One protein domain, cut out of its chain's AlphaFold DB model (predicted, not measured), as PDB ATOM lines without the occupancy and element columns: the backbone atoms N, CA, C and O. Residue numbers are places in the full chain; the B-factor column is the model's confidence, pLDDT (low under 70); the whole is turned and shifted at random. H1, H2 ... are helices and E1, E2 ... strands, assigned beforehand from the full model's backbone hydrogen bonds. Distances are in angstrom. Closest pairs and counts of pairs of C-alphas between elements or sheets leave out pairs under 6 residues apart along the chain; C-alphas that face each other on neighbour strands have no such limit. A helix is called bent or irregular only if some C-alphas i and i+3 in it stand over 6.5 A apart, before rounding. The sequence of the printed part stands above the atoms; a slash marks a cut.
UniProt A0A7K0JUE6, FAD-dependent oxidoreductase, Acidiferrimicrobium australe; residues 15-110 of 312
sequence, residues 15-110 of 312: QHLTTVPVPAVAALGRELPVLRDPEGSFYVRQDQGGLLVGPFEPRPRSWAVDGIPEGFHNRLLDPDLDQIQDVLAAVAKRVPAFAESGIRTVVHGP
ATOM      1  N   GLN A  15     -32.273  28.503  12.522       96.69
ATOM      2  CA  GLN A  15     -33.604  28.542  13.105       96.69
ATOM      3  C   GLN A  15     -33.710  29.640  14.146       96.69
ATOM      4  O   GLN A  15     -32.855  29.759  15.014       96.69
ATOM      5  N   HIS A  16     -34.818  30.373  14.122       97.19
ATOM      6  CA  HIS A  16     -35.251  31.166  15.264       97.19
ATOM      7  C   HIS A  16     -36.706  30.857  15.586       97.19
ATOM      8  O   HIS A  16     -37.480  30.415  14.736       97.19
ATOM      9  N   LEU A  17     -37.094  31.094  16.829       97.69
ATOM     10  CA  LEU A  17     -38.445  30.851  17.306       97.69
ATOM     11  C   LEU A  17     -39.026  32.096  17.954       97.69
ATOM     12  O   LEU A  17     -38.293  32.965  18.422       97.69
ATOM     13  N   THR A  18     -40.351  32.167  17.994       98.00
ATOM     14  CA  THR A  18     -41.075  33.172  18.774       98.00
ATOM     15  C   THR A  18     -41.939  32.493  19.820       98.00
ATOM     16  O   THR A  18     -42.437  31.384  19.604       98.00
ATOM     17  N   THR A  19     -42.128  33.145  20.958       98.12
ATOM     18  CA  THR A  19     -42.999  32.661  22.029       98.12
ATOM     19  C   THR A  19     -44.404  33.242  21.901       98.12
ATOM     20  O   THR A  19     -44.652  34.224  21.194       98.12
ATOM     21  N   VAL A  20     -45.350  32.666  22.638       97.19
ATOM     22  CA  VAL A  20     -46.594  33.368  22.984       97.19
ATOM     23  C   VAL A  20     -46.282  34.621  23.824       97.19
ATOM     24  O   VAL A  20     -45.184  34.712  24.389       97.19
ATOM     25  N   PRO A  21     -47.210  35.592  23.932       95.81
ATOM     26  CA  PRO A  21     -47.018  36.746  24.802       95.81
ATOM     27  C   PRO A  21     -46.665  36.335  26.234       95.81
ATOM     28  O   PRO A  21     -47.319  35.472  26.821       95.81
ATOM     29  N   VAL A  22     -45.637  36.968  26.797       95.31
ATOM     30  CA  VAL A  22     -45.123  36.677  28.136       95.31
ATOM     31  C   VAL A  22     -45.578  37.797  29.078       95.31
ATOM     32  O   VAL A  22     -45.141  38.937  28.903       95.31
ATOM     33  N   PRO A  23     -46.426  37.527  30.094       92.94
ATOM     34  CA  PRO A  23     -46.996  38.573  30.950       92.94
ATOM     35  C   PRO A  23     -45.950  39.477  31.608       92.94
ATOM     36  O   PRO A  23     -46.124  40.693  31.657       92.94
ATOM     37  N   ALA A  24     -44.833  38.893  32.052       91.06
ATOM     38  CA  ALA A  24     -43.731  39.638  32.650       91.06
ATOM     39  C   ALA A  24     -43.077  40.622  31.664       91.06
ATOM     40  O   ALA A  24     -42.687  41.705  32.078       91.06
ATOM     41  N   VAL A  25     -42.998  40.278  30.371       92.12
ATOM     42  CA  VAL A  25     -42.468  41.164  29.320       92.12
ATOM     43  C   VAL A  25     -43.468  42.278  29.019       92.12
ATOM     44  O   VAL A  25     -43.096  43.450  28.992       92.12
ATOM     45  N   ALA A  26     -44.750  41.938  28.863       88.12
ATOM     46  CA  ALA A  26     -45.807  42.914  28.599       88.12
ATOM     47  C   ALA A  26     -45.948  43.964  29.722       88.12
ATOM     48  O   ALA A  26     -46.231  45.130  29.449       88.12
ATOM     49  N   ALA A  27     -45.709  43.573  30.977       92.44
ATOM     50  CA  ALA A  27     -45.806  44.454  32.139       92.44
ATOM     51  C   ALA A  27     -44.697  45.524  32.227       92.44
ATOM     52  O   ALA A  27     -44.829  46.463  33.009       92.44
ATOM     53  N   LEU A  28     -43.611  45.417  31.448       91.50
ATOM     54  CA  LEU A  28     -42.458  46.321  31.559       91.50
ATOM     55  C   LEU A  28     -42.720  47.740  31.035       91.50
ATOM     56  O   LEU A  28     -41.944  48.644  31.342       91.50
ATOM     57  N   GLY A  29     -43.769  47.947  30.229       89.25
ATOM     58  CA  GLY A  29     -44.141  49.266  29.692       89.25
ATOM     59  C   GLY A  29     -43.097  49.916  28.771       89.25
ATOM     60  O   GLY A  29     -43.248  51.075  28.394       89.25
ATOM     61  N   ARG A  30     -42.037  49.185  28.410       94.19
ATOM     62  CA  ARG A  30     -40.969  49.580  27.485       94.19
ATOM     63  C   ARG A  30     -40.448  48.351  26.748       94.19
ATOM     64  O   ARG A  30     -40.592  47.236  27.245       94.19
ATOM     65  N   GLU A  31     -39.818  48.568  25.603       95.62
ATOM     66  CA  GLU A  31     -39.163  47.497  24.853       95.62
ATOM     67  C   GLU A  31     -37.875  47.039  25.554       95.62
ATOM     68  O   GLU A  31     -37.084  47.856  26.039       95.62
ATOM     69  N   LEU A  32     -37.678  45.722  25.639       95.94
ATOM     70  CA  LEU A  32     -36.430  45.133  26.113       95.94
ATOM     71  C   LEU A  32     -35.304  45.358  25.094       95.94
ATOM     72  O   LEU A  32     -35.524  45.185  23.894       95.94
ATOM     73  N   PRO A  33     -34.075  45.664  25.547       96.62
ATOM     74  CA  PRO A  33     -32.926  45.656  24.655       96.62
ATOM     75  C   PRO A  33     -32.692  44.247  24.098       96.62
ATOM     76  O   PRO A  33     -32.999  43.245  24.751       96.62
ATOM     77  N   VAL A  34     -32.098  44.173  22.907       97.62
ATOM     78  CA  VAL A  34     -31.635  42.899  22.349       97.62
ATOM     79  C   VAL A  34     -30.540  42.336  23.253       97.62
ATOM     80  O   VAL A  34     -29.543  43.004  23.530       97.62
ATOM     81  N   LEU A  35     -30.729  41.102  23.701       97.50
ATOM     82  CA  LEU A  35     -29.760  40.332  24.464       97.50
ATOM     83  C   LEU A  35     -28.988  39.415  23.513       97.50
ATOM     84  O   LEU A  35     -29.574  38.781  22.638       97.50
ATOM     85  N   ARG A  36     -27.684  39.299  23.734       97.62
ATOM     86  CA  ARG A  36     -26.844  38.229  23.192       97.62
ATOM     87  C   ARG A  36     -26.141  37.565  24.364       97.62
ATOM     88  O   ARG A  36     -25.607  38.273  25.217       97.62
ATOM     89  N   ASP A  37     -26.160  36.242  24.411       97.69
ATOM     90  CA  ASP A  37     -25.403  35.449  25.375       97.69
ATOM     91  C   ASP A  37     -24.373  34.615  24.608       97.69
ATOM     92  O   ASP A  37     -24.731  33.567  24.065       97.69
ATOM     93  N   PRO A  38     -23.112  35.075  24.523       96.50
ATOM     94  CA  PRO A  38     -22.092  34.347  23.784       96.50
ATOM     95  C   PRO A  38     -21.744  32.986  24.394       96.50
ATOM     96  O   PRO A  38     -21.438  32.051  23.667       96.50
ATOM     97  N   GLU A  39     -21.835  32.849  25.722       95.38
ATOM     98  CA  GLU A  39     -21.565  31.585  26.423       95.38
ATOM     99  C   GLU A  39     -22.647  30.544  26.112       95.38
ATOM    100  O   GLU A  39     -22.353  29.368  25.910       95.38
ATOM    101  N   GLY A  40     -23.904  30.988  26.054       96.56
ATOM    102  CA  GLY A  40     -25.034  30.154  25.658       96.56
ATOM    103  C   GLY A  40     -25.204  29.998  24.145       96.56
ATOM    104  O   GLY A  40     -25.981  29.148  23.732       96.56
ATOM    105  N   SER A  41     -24.504  30.793  23.332       97.25
ATOM    106  CA  SER A  41     -24.617  30.846  21.871       97.25
ATOM    107  C   SER A  41     -26.033  31.171  21.357       97.25
ATOM    108  O   SER A  41     -26.626  30.436  20.565       97.25
ATOM    109  N   PHE A  42     -26.623  32.279  21.821       98.00
ATOM    110  CA  PHE A  42     -27.938  32.724  21.340       98.00
ATOM    111  C   PHE A  42     -28.151  34.238  21.439       98.00
ATOM    112  O   PHE A  42     -27.493  34.947  22.206       98.00
ATOM    113  N   TYR A  43     -29.165  34.728  20.723       98.00
ATOM    114  CA  TYR A  43     -29.746  36.053  20.934       98.00
ATOM    115  C   TYR A  43     -31.227  35.984  21.303       98.00
ATOM    116  O   TYR A  43     -31.946  35.063  20.912       98.00
ATOM    117  N   VAL A  44     -31.688  36.992  22.046       98.06
ATOM    118  CA  VAL A  44     -33.095  37.183  22.406       98.06
ATOM    119  C   VAL A  44     -33.494  38.629  22.160       98.06
ATOM    120  O   VAL A  44     -32.772  39.554  22.533       98.06
ATOM    121  N   ARG A  45     -34.670  38.849  21.577       97.56
ATOM    122  CA  ARG A  45     -35.298  40.177  21.529       97.56
ATOM    123  C   ARG A  45     -36.776  40.085  21.865       97.56
ATOM    124  O   ARG A  45     -37.373  39.018  21.752       97.56
ATOM    125  N   GLN A  46     -37.377  41.205  22.242       97.31
ATOM    126  CA  GLN A  46     -38.825  41.275  22.380       97.31
ATOM    127  C   GLN A  46     -39.491  41.141  21.004       97.31
ATOM    128  O   GLN A  46     -39.021  41.709  20.016       97.31
ATOM    129  N   ASP A  47     -40.580  40.377  20.937       95.69
ATOM    130  CA  ASP A  47     -41.387  40.228  19.726       95.69
ATOM    131  C   ASP A  47     -42.866  40.083  20.092       95.69
ATOM    132  O   ASP A  47     -43.246  39.160  20.806       95.69
ATOM    133  N   GLN A  48     -43.702  41.033  19.657       91.00
ATOM    134  CA  GLN A  48     -45.166  41.007  19.836       91.00
ATOM    135  C   GLN A  48     -45.643  40.696  21.276       91.00
ATOM    136  O   GLN A  48     -46.623  39.984  21.486       91.00
ATOM    137  N   GLY A  49     -44.944  41.231  22.285       91.25
ATOM    138  CA  GLY A  49     -45.249  41.003  23.706       91.25
ATOM    139  C   GLY A  49     -44.721  39.679  24.275       91.25
ATOM    140  O   GLY A  49     -44.894  39.421  25.463       91.25
ATOM    141  N   GLY A  50     -44.078  38.852  23.454       95.88
ATOM    142  CA  GLY A  50     -43.277  37.698  23.846       95.88
ATOM    143  C   GLY A  50     -41.796  37.910  23.525       95.88
ATOM    144  O   GLY A  50     -41.292  39.038  23.536       95.88
ATOM    145  N   LEU A  51     -41.106  36.810  23.240       97.81
ATOM    146  CA  LEU A  51     -39.681  36.760  22.938       97.81
ATOM    147  C   LEU A  51     -39.452  36.110  21.571       97.81
ATOM    148  O   LEU A  51     -40.108  35.128  21.233       97.81
ATOM    149  N   LEU A  52     -38.482  36.623  20.820       98.25
ATOM    150  CA  LEU A  52     -37.826  35.904  19.733       98.25
ATOM    151  C   LEU A  52     -36.486  35.389  20.244       98.25
ATOM    152  O   LEU A  52     -35.723  36.164  20.817       98.25
ATOM    153  N   VAL A  53     -36.202  34.112  20.003       98.38
ATOM    154  CA  VAL A  53     -34.951  33.444  20.379       98.38
ATOM    155  C   VAL A  53     -34.293  32.873  19.129       98.38
ATOM    156  O   VAL A  53     -34.921  32.104  18.402       98.38
ATOM    157  N   GLY A  54     -33.036  33.237  18.892       97.75
ATOM    158  CA  GLY A  54     -32.217  32.704  17.805       97.75
ATOM    159  C   GLY A  54     -30.976  31.992  18.345       97.75
ATOM    160  O   GLY A  54     -30.021  32.668  18.735       97.75
ATOM    161  N   PRO A  55     -30.997  30.654  18.438       97.44
ATOM    162  CA  PRO A  55     -29.844  29.848  18.828       97.44
ATOM    163  C   PRO A  55     -28.834  29.661  17.684       97.44
ATOM    164  O   PRO A  55     -29.223  29.573  16.524       97.44
ATOM    165  N   PHE A  56     -27.556  29.512  18.034       97.12
ATOM    166  CA  PHE A  56     -26.506  28.995  17.153       97.12
ATOM    167  C   PHE A  56     -25.932  27.717  17.757       97.12
ATOM    168  O   PHE A  56     -25.239  27.737  18.776       97.12
ATOM    169  N   GLU A  57     -26.267  26.586  17.154       94.94
ATOM    170  CA  GLU A  57     -25.846  25.266  17.597       94.94
ATOM    171  C   GLU A  57     -24.411  24.921  17.157       94.94
ATOM    172  O   GLU A  57     -23.998  25.269  16.050       94.94
ATOM    173  N   PRO A  58     -23.657  24.147  17.956       91.06
ATOM    174  CA  PRO A  58     -22.251  23.841  17.671       91.06
ATOM    175  C   PRO A  58     -22.041  22.861  16.506       91.06
ATOM    176  O   PRO A  58     -20.917  22.593  16.107       91.06
ATOM    177  N   ARG A  59     -23.106  22.249  15.976       94.12
ATOM    178  CA  ARG A  59     -23.026  21.264  14.883       94.12
ATOM    179  C   ARG A  59     -23.933  21.687  13.730       94.12
ATOM    180  O   ARG A  59     -24.948  21.020  13.493       94.12
ATOM    181  N   PRO A  60     -23.595  22.781  13.028       96.00
ATOM    182  CA  PRO A  60     -24.410  23.280  11.935       96.00
ATOM    183  C   PRO A  60     -24.529  22.262  10.809       96.00
ATOM    184  O   PRO A  60     -23.587  21.546  10.449       96.00
ATOM    185  N   ARG A  61     -25.712  22.236  10.203       96.81
ATOM    186  CA  ARG A  61     -26.001  21.391   9.046       96.81
ATOM    187  C   ARG A  61     -26.077  22.250   7.801       96.81
ATOM    188  O   ARG A  61     -26.812  23.231   7.751       96.81
ATOM    189  N   SER A  62     -25.352  21.833   6.775       97.00
ATOM    190  CA  SER A  62     -25.515  22.383   5.440       97.00
ATOM    191  C   SER A  62     -26.857  21.958   4.838       97.00
ATOM    192  O   SER A  62     -27.538  21.022   5.288       97.00
ATOM    193  N   TRP A  63     -27.268  22.685   3.812       96.62
ATOM    194  CA  TRP A  63     -28.466  22.396   3.051       96.62
ATOM    195  C   TRP A  63     -28.203  22.615   1.567       96.62
ATOM    196  O   TRP A  63     -27.566  23.588   1.185       96.62
ATOM    197  N   ALA A  64     -28.709  21.699   0.738       94.00
ATOM    198  CA  ALA A  64     -28.715  21.840  -0.716       94.00
ATOM    199  C   ALA A  64     -27.347  22.215  -1.337       94.00
ATOM    200  O   ALA A  64     -27.279  23.032  -2.254       94.00
ATOM    201  N   VAL A  65     -26.258  21.604  -0.848       92.00
ATOM    202  CA  VAL A  65     -24.879  21.875  -1.314       92.00
ATOM    203  C   VAL A  65     -24.672  21.570  -2.801       92.00
ATOM    204  O   VAL A  65     -23.880  22.239  -3.456       92.00
ATOM    205  N   ASP A  66     -25.437  20.621  -3.347       88.88
ATOM    206  CA  ASP A  66     -25.405  20.242  -4.766       88.88
ATOM    207  C   ASP A  66     -26.349  21.085  -5.645       88.88
ATOM    208  O   ASP A  66     -26.402  20.909  -6.864       88.88
ATOM    209  N   GLY A  67     -27.108  22.005  -5.044       90.38
ATOM    210  CA  GLY A  67     -28.042  22.879  -5.743       90.38
ATOM    211  C   GLY A  67     -29.366  23.051  -5.008       90.38
ATOM    212  O   GLY A  67     -29.959  22.096  -4.505       90.38
ATOM    213  N   ILE A  68     -29.854  24.292  -4.990       91.88
ATOM    214  CA  ILE A  68     -31.150  24.637  -4.402       91.88
ATOM    215  C   ILE A  68     -32.278  24.018  -5.244       91.88
ATOM    216  O   ILE A  68     -32.289  24.226  -6.462       91.88
ATOM    217  N   PRO A  69     -33.242  23.295  -4.636       93.31
ATOM    218  CA  PRO A  69     -34.376  22.738  -5.361       93.31
ATOM    219  C   PRO A  69     -35.167  23.804  -6.125       93.31
ATOM    220  O   PRO A  69     -35.468  24.880  -5.599       93.31
ATOM    221  N   GLU A  70     -35.559  23.481  -7.358       92.00
ATOM    222  CA  GLU A  70     -36.414  24.354  -8.157       92.00
ATOM    223  C   GLU A  70     -37.744  24.617  -7.432       92.00
ATOM    224  O   GLU A  70     -38.346  23.726  -6.831       92.00
ATOM    225  N   GLY A  71     -38.202  25.871  -7.449       91.81
ATOM    226  CA  GLY A  71     -39.434  26.267  -6.763       91.81
ATOM    227  C   GLY A  71     -39.295  26.494  -5.252       91.81
ATOM    228  O   GLY A  71     -40.296  26.799  -4.600       91.81
ATOM    229  N   PHE A  72     -38.086  26.415  -4.681       93.75
ATOM    230  CA  PHE A  72     -37.842  26.837  -3.302       93.75
ATOM    231  C   PHE A  72     -37.754  28.371  -3.201       93.75
ATOM    232  O   PHE A  72     -36.697  28.973  -3.364       93.75
ATOM    233  N   HIS A  73     -38.894  29.015  -2.964       91.31
ATOM    234  CA  HIS A  73     -39.020  30.451  -2.695       91.31
ATOM    235  C   HIS A  73     -40.235  30.682  -1.793       91.31
ATOM    236  O   HIS A  73     -41.234  29.977  -1.928       91.31
ATOM    237  N   ASN A  74     -40.170  31.653  -0.873       91.62
ATOM    238  CA  ASN A  74     -41.224  31.900   0.129       91.62
ATOM    239  C   ASN A  74     -41.622  30.636   0.922       91.62
ATOM    240  O   ASN A  74     -42.787  30.439   1.263       91.62
ATOM    241  N   ARG A  75     -40.650  29.754   1.175       94.31
ATOM    242  CA  ARG A  75     -40.812  28.502   1.921       94.31
ATOM    243  C   ARG A  75     -39.769  28.426   3.025       94.31
ATOM    244  O   ARG A  75     -38.703  29.027   2.919       94.31
ATOM    245  N   LEU A  76     -40.103  27.665   4.055       96.44
ATOM    246  CA  LEU A  76     -39.222  27.333   5.163       96.44
ATOM    247  C   LEU A  76     -38.920  25.834   5.128       96.44
ATOM    248  O   LEU A  76     -39.639  25.059   4.494       96.44
ATOM    249  N   LEU A  77     -37.837  25.454   5.788       96.81
ATOM    250  CA  LEU A  77     -37.525  24.071   6.109       96.81
ATOM    251  C   LEU A  77     -38.416  23.605   7.271       96.81
ATOM    252  O   LEU A  77     -38.956  24.422   8.021       96.81
ATOM    253  N   ASP A  78     -38.559  22.293   7.431       96.62
ATOM    254  CA  ASP A  78     -39.274  21.734   8.580       96.62
ATOM    255  C   ASP A  78     -38.494  22.024   9.872       96.62
ATOM    256  O   ASP A  78     -37.282  21.795   9.891       96.62
ATOM    257  N   PRO A  79     -39.136  22.510  10.950       96.69
ATOM    258  CA  PRO A  79     -38.468  22.754  12.227       96.69
ATOM    259  C   PRO A  79     -37.697  21.534  12.752       96.69
ATOM    260  O   PRO A  79     -38.211  20.419  12.738       96.69
ATOM    261  N   ASP A  80     -36.494  21.762  13.274       96.31
ATOM    262  CA  ASP A  80     -35.645  20.746  13.911       96.31
ATOM    263  C   ASP A  80     -35.246  21.238  15.310       96.31
ATOM    264  O   ASP A  80     -34.187  21.836  15.505       96.31
ATOM    265  N   LEU A  81     -36.149  21.066  16.280       96.12
ATOM    266  CA  LEU A  81     -35.916  21.500  17.662       96.12
ATOM    267  C   LEU A  81     -34.863  20.638  18.371       96.12
ATOM    268  O   LEU A  81     -34.156  21.143  19.243       96.12
ATOM    269  N   ASP A  82     -34.717  19.374  17.971       96.19
ATOM    270  CA  ASP A  82     -33.732  18.453  18.541       96.19
ATOM    271  C   ASP A  82     -32.300  18.934  18.270       96.19
ATOM    272  O   ASP A  82     -31.425  18.796  19.129       96.19
ATOM    273  N   GLN A  83     -32.058  19.548  17.106       95.81
ATOM    274  CA  GLN A  83     -30.766  20.140  16.747       95.81
ATOM    275  C   GLN A  83     -30.359  21.307  17.664       95.81
ATOM    276  O   GLN A  83     -29.168  21.489  17.915       95.81
ATOM    277  N   ILE A  84     -31.325  22.074  18.180       96.56
ATOM    278  CA  ILE A  84     -31.083  23.294  18.972       96.56
ATOM    279  C   ILE A  84     -31.400  23.131  20.468       96.56
ATOM    280  O   ILE A  84     -31.262  24.088  21.228       96.56
ATOM    281  N   GLN A  85     -31.806  21.936  20.914       96.38
ATOM    282  CA  GLN A  85     -32.319  21.694  22.269       96.38
ATOM    283  C   GLN A  85     -31.353  22.125  23.386       96.38
ATOM    284  O   GLN A  85     -31.782  22.730  24.368       96.38
ATOM    285  N   ASP A  86     -30.051  21.876  23.214       96.12
ATOM    286  CA  ASP A  86     -29.028  22.204  24.214       96.12
ATOM    287  C   ASP A  86     -28.908  23.725  24.390       96.12
ATOM    288  O   ASP A  86     -28.836  24.238  25.510       96.12
ATOM    289  N   VAL A  87     -28.971  24.461  23.277       97.56
ATOM    290  CA  VAL A  87     -28.952  25.926  23.283       97.56
ATOM    291  C   VAL A  87     -30.242  26.469  23.896       97.56
ATOM    292  O   VAL A  87     -30.198  27.381  24.716       97.56
ATOM    293  N   LEU A  88     -31.402  25.878  23.587       97.50
ATOM    294  CA  LEU A  88     -32.673  26.277  24.202       97.50
ATOM    295  C   LEU A  88     -32.689  26.050  25.722       97.50
ATOM    296  O   LEU A  88     -33.252  26.867  26.454       97.50
ATOM    297  N   ALA A  89     -32.036  24.997  26.219       97.31
ATOM    298  CA  ALA A  89     -31.853  24.792  27.654       97.31
ATOM    299  C   ALA A  89     -30.987  25.902  28.283       97.31
ATOM    300  O   ALA A  89     -31.305  26.395  29.371       97.31
ATOM    301  N   ALA A  90     -29.935  26.356  27.590       97.69
ATOM    302  CA  ALA A  90     -29.139  27.508  28.017       97.69
ATOM    303  C   ALA A  90     -29.961  28.811  28.021       97.69
ATOM    304  O   ALA A  90     -29.892  29.576  28.990       97.69
ATOM    305  N   VAL A  91     -30.811  29.024  27.008       98.00
ATOM    306  CA  VAL A  91     -31.751  30.158  26.958       98.00
ATOM    307  C   VAL A  91     -32.681  30.129  28.167       98.00
ATOM    308  O   VAL A  91     -32.798  31.135  28.859       98.00
ATOM    309  N   ALA A  92     -33.302  28.985  28.468       97.31
ATOM    310  CA  ALA A  92     -34.211  28.831  29.606       97.31
ATOM    311  C   ALA A  92     -33.527  29.141  30.949       97.31
ATOM    312  O   ALA A  92     -34.126  29.765  31.826       97.31
ATOM    313  N   LYS A  93     -32.251  28.764  31.095       97.56
ATOM    314  CA  LYS A  93     -31.443  29.079  32.281       97.56
ATOM    315  C   LYS A  93     -31.139  30.577  32.403       97.56
ATOM    316  O   LYS A  93     -31.191  31.114  33.509       97.56
ATOM    317  N   ARG A  94     -30.798  31.252  31.299       97.31
ATOM    318  CA  ARG A  94     -30.451  32.687  31.296       97.31
ATOM    319  C   ARG A  94     -31.679  33.595  31.352       97.31
ATOM    320  O   ARG A  94     -31.626  34.654  31.973       97.31
ATOM    321  N   VAL A  95     -32.765  33.191  30.700       96.25
ATOM    322  CA  VAL A  95     -34.020  33.936  30.550       96.25
ATOM    323  C   VAL A  95     -35.165  33.071  31.094       96.25
ATOM    324  O   VAL A  95     -35.876  32.438  30.319       96.25
ATOM    325  N   PRO A  96     -35.404  33.048  32.420       94.56
ATOM    326  CA  PRO A  96     -36.440  32.198  33.021       94.56
ATOM    327  C   PRO A  96     -37.846  32.425  32.445       94.56
ATOM    328  O   PRO A  96     -38.634  31.493  32.333       94.56
ATOM    329  N   ALA A  97     -38.135  33.648  31.992       93.12
ATOM    330  CA  ALA A  97     -39.392  33.994  31.330       93.12
ATOM    331  C   ALA A  97     -39.636  33.212  30.019       93.12
ATOM    332  O   ALA A  97     -40.783  33.049  29.610       93.12
ATOM    333  N   PHE A  98     -38.575  32.722  29.367       96.00
ATOM    334  CA  PHE A  98     -38.671  31.824  28.217       96.00
ATOM    335  C   PHE A  98     -39.071  30.403  28.638       96.00
ATOM    336  O   PHE A  98     -39.903  29.790  27.977       96.00
ATOM    337  N   ALA A  99     -38.532  29.904  29.757       93.94
ATOM    338  CA  ALA A  99     -38.755  28.537  30.239       93.94
ATOM    339  C   ALA A  99     -40.235  28.229  30.530       93.94
ATOM    340  O   ALA A  99     -40.679  27.095  30.380       93.94
ATOM    341  N   GLU A 100     -40.995  29.247  30.932       89.56
ATOM    342  CA  GLU A 100     -42.426  29.146  31.245       89.56
ATOM    343  C   GLU A 100     -43.329  29.469  30.040       89.56
ATOM    344  O   GLU A 100     -44.557  29.410  30.141       89.56
ATOM    345  N   SER A 101     -42.746  29.834  28.895       93.94
ATOM    346  CA  SER A 101     -43.480  30.281  27.711       93.94
ATOM    347  C   SER A 101     -43.645  29.168  26.676       93.94
ATOM    348  O   SER A 101     -42.744  28.369  26.434       93.94
ATOM    349  N   GLY A 102     -44.806  29.127  26.019       95.00
ATOM    350  CA  GLY A 102     -45.015  28.259  24.861       95.00
ATOM    351  C   GLY A 102     -44.369  28.832  23.597       95.00
ATOM    352  O   GLY A 102     -44.411  30.044  23.369       95.00
ATOM    353  N   ILE A 103     -43.834  27.959  22.741       96.75
ATOM    354  CA  ILE A 103     -43.371  28.325  21.395       96.75
ATOM    355  C   ILE A 103     -44.597  28.576  20.505       96.75
ATOM    356  O   ILE A 103     -45.491  27.736  20.412       96.75
ATOM    357  N   ARG A 104     -44.642  29.738  19.848       96.81
ATOM    358  CA  ARG A 104     -45.701  30.137  18.913       96.81
ATOM    359  C   ARG A 104     -45.353  29.766  17.477       96.81
ATOM    360  O   ARG A 104     -46.189  29.205  16.776       96.81
ATOM    361  N   THR A 105     -44.149  30.110  17.026       97.00
ATOM    362  CA  THR A 105     -43.670  29.791  15.675       97.00
ATOM    363  C   THR A 105     -42.197  29.420  15.695       97.00
ATOM    364  O   THR A 105     -41.445  29.882  16.553       97.00
ATOM    365  N   VAL A 106     -41.792  28.619  14.713       97.69
ATOM    366  CA  VAL A 106     -40.391  28.348  14.393       97.69
ATOM    367  C   VAL A 106     -40.179  28.725  12.936       97.69
ATOM    368  O   VAL A 106     -40.938  28.304  12.063       97.69
ATOM    369  N   VAL A 107     -39.170  29.547  12.684       97.38
ATOM    370  CA  VAL A 107     -38.712  29.916  11.351       97.38
ATOM    371  C   VAL A 107     -37.408  29.185  11.113       97.38
ATOM    372  O   VAL A 107     -36.417  29.476  11.775       97.38
ATOM    373  N   HIS A 108     -37.419  28.239  10.177       97.38
ATOM    374  CA  HIS A 108     -36.247  27.461   9.793       97.38
ATOM    375  C   HIS A 108     -35.912  27.753   8.336       97.38
ATOM    376  O   HIS A 108     -36.668  27.398   7.433       97.38
ATOM    377  N   GLY A 109     -34.802  28.443   8.106       95.75
ATOM    378  CA  GLY A 109     -34.393  28.890   6.781       95.75
ATOM    379  C   GLY A 109     -32.959  28.489   6.456       95.75
ATOM    380  O   GLY A 109     -32.165  28.240   7.364       95.75
ATOM    381  N   PRO A 110     -32.617  28.400   5.165       95.06
ATOM    382  CA  PRO A 110     -31.233  28.367   4.738       95.06
ATOM    383  C   PRO A 110     -30.659  29.788   4.647       95.06
ATOM    384  O   PRO A 110     -31.256  30.661   4.017       95.06
TER     385      PRO A 110
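AT A GLANCE: This is residues 15 to 110 of the 312 residues of the protein "FAD-dependent oxidoreductase" of Acidiferrimicrobium australe (UniProt A0A7K0JUE6). A single twisted sheet of five antiparallel strands has one helix, H2, lying across one face, while the two four-residue helices H1 and H3 only graze it. From the sheet a long loop without a named element, residues 56 to 80, swings far out before the chain comes back into H2, and this loop and the stretch after H1 make the two ends of the longest axis. The printed part has 96 residues, with three named helices and five named strands in the chain order E1 H1 E2 E3 E4 H2 H3 E5; the sheet's order is E2 E3 E4 E1 E5, and the class is mixed, helices and strands. The whole is only just compact, close to loose, with a radius of gyration of the C-alphas of 14.8 A, and it is elongated, spanning 48 by 28 by 20 A.

HOW THE PARTS SIT: The sheet runs, strand beside strand, E2 (residues 35 to 37), E3 (residues 42 to 47), E4 (residues 50 to 55), E1 (residues 15 to 19) and E5 (residues 103 to 110), with E2 and E5 as its edge strands. From edge to edge the strands' lines turn by 69 degrees. E2, E3 and E4 form a meander, each strand the antiparallel neighbour of the one before, and E2 with E3 and E3 with E4 are hairpins. Between E2 and E3, N 35 and O 44 are 2.8 A apart, within hydrogen-bond range. Between E3 and E4, N 50 and O 47 are 2.8 A apart and N 45 and O 52 are 3.0 A apart. E4 and E1 are antiparallel at 161 degrees, with N 19 and O 51 at 2.8 A. E1 and E5 are antiparallel at 163 degrees, with N 107 and O 16 at 2.8 A. H2 (residues 81 to 94) is on one face of this sheet, which gives two layers, a helix on a sheet. Its height over the sheet is 9.0 A, and it lies over E3 and E4, only just not over E1, on which 2 of its C-alphas fall. It runs across the strands, at 77 degrees to E3 on the local plane. The closest C-alphas of E4 and H2 are those of Pro 55 and Val 87, 6.0 A apart. H3 (residues 96 to 99) touches H2 only at the corner by their link, through residues 91 to 93 of H2, with the C-alphas of Ala 92 and Ala 99 closest at 4.6 A. E4, H2 with H3, and E5 form a split strand-helix-strand unit, two strands running the same way with E1 between them, and its crossover is right-handed. H1 (residues 23 to 26) and H3 are close but not clearly touching, the C-alphas of Ala 24 and Ala 97 being 7.2 A apart. In H2, 8 of 10 O i to N i+4 pairs are within hydrogen-bond range; H1 and H3 are too short for such a pair.

IN THESE COORDINATES: E1 begins at C-alpha 15, (-33.604, 28.542, 13.105). E3 is 15.5 A long, E4 16.3 A and E5 20.6 A from first to last C-alpha. H2 is 18.5 A long, beginning at C-alpha 81, (-35.916, 21.500, 17.662); it is irregular, with C-alphas 83 and 86 7.9 A apart. E5 ends at C-alpha 110, (-31.233, 28.367, 4.738).

THE WHOLE: The two C-alphas farthest apart are those of Gly 29 and Asp 66, 48.8 A. The link from E4 to H2 is long, with 25 residues, and its C-alphas lie 9 to 27 A from the mean of the C-alphas. The printed part has no cut, its mean pLDDT is 95.4, and no printed residue is under 70.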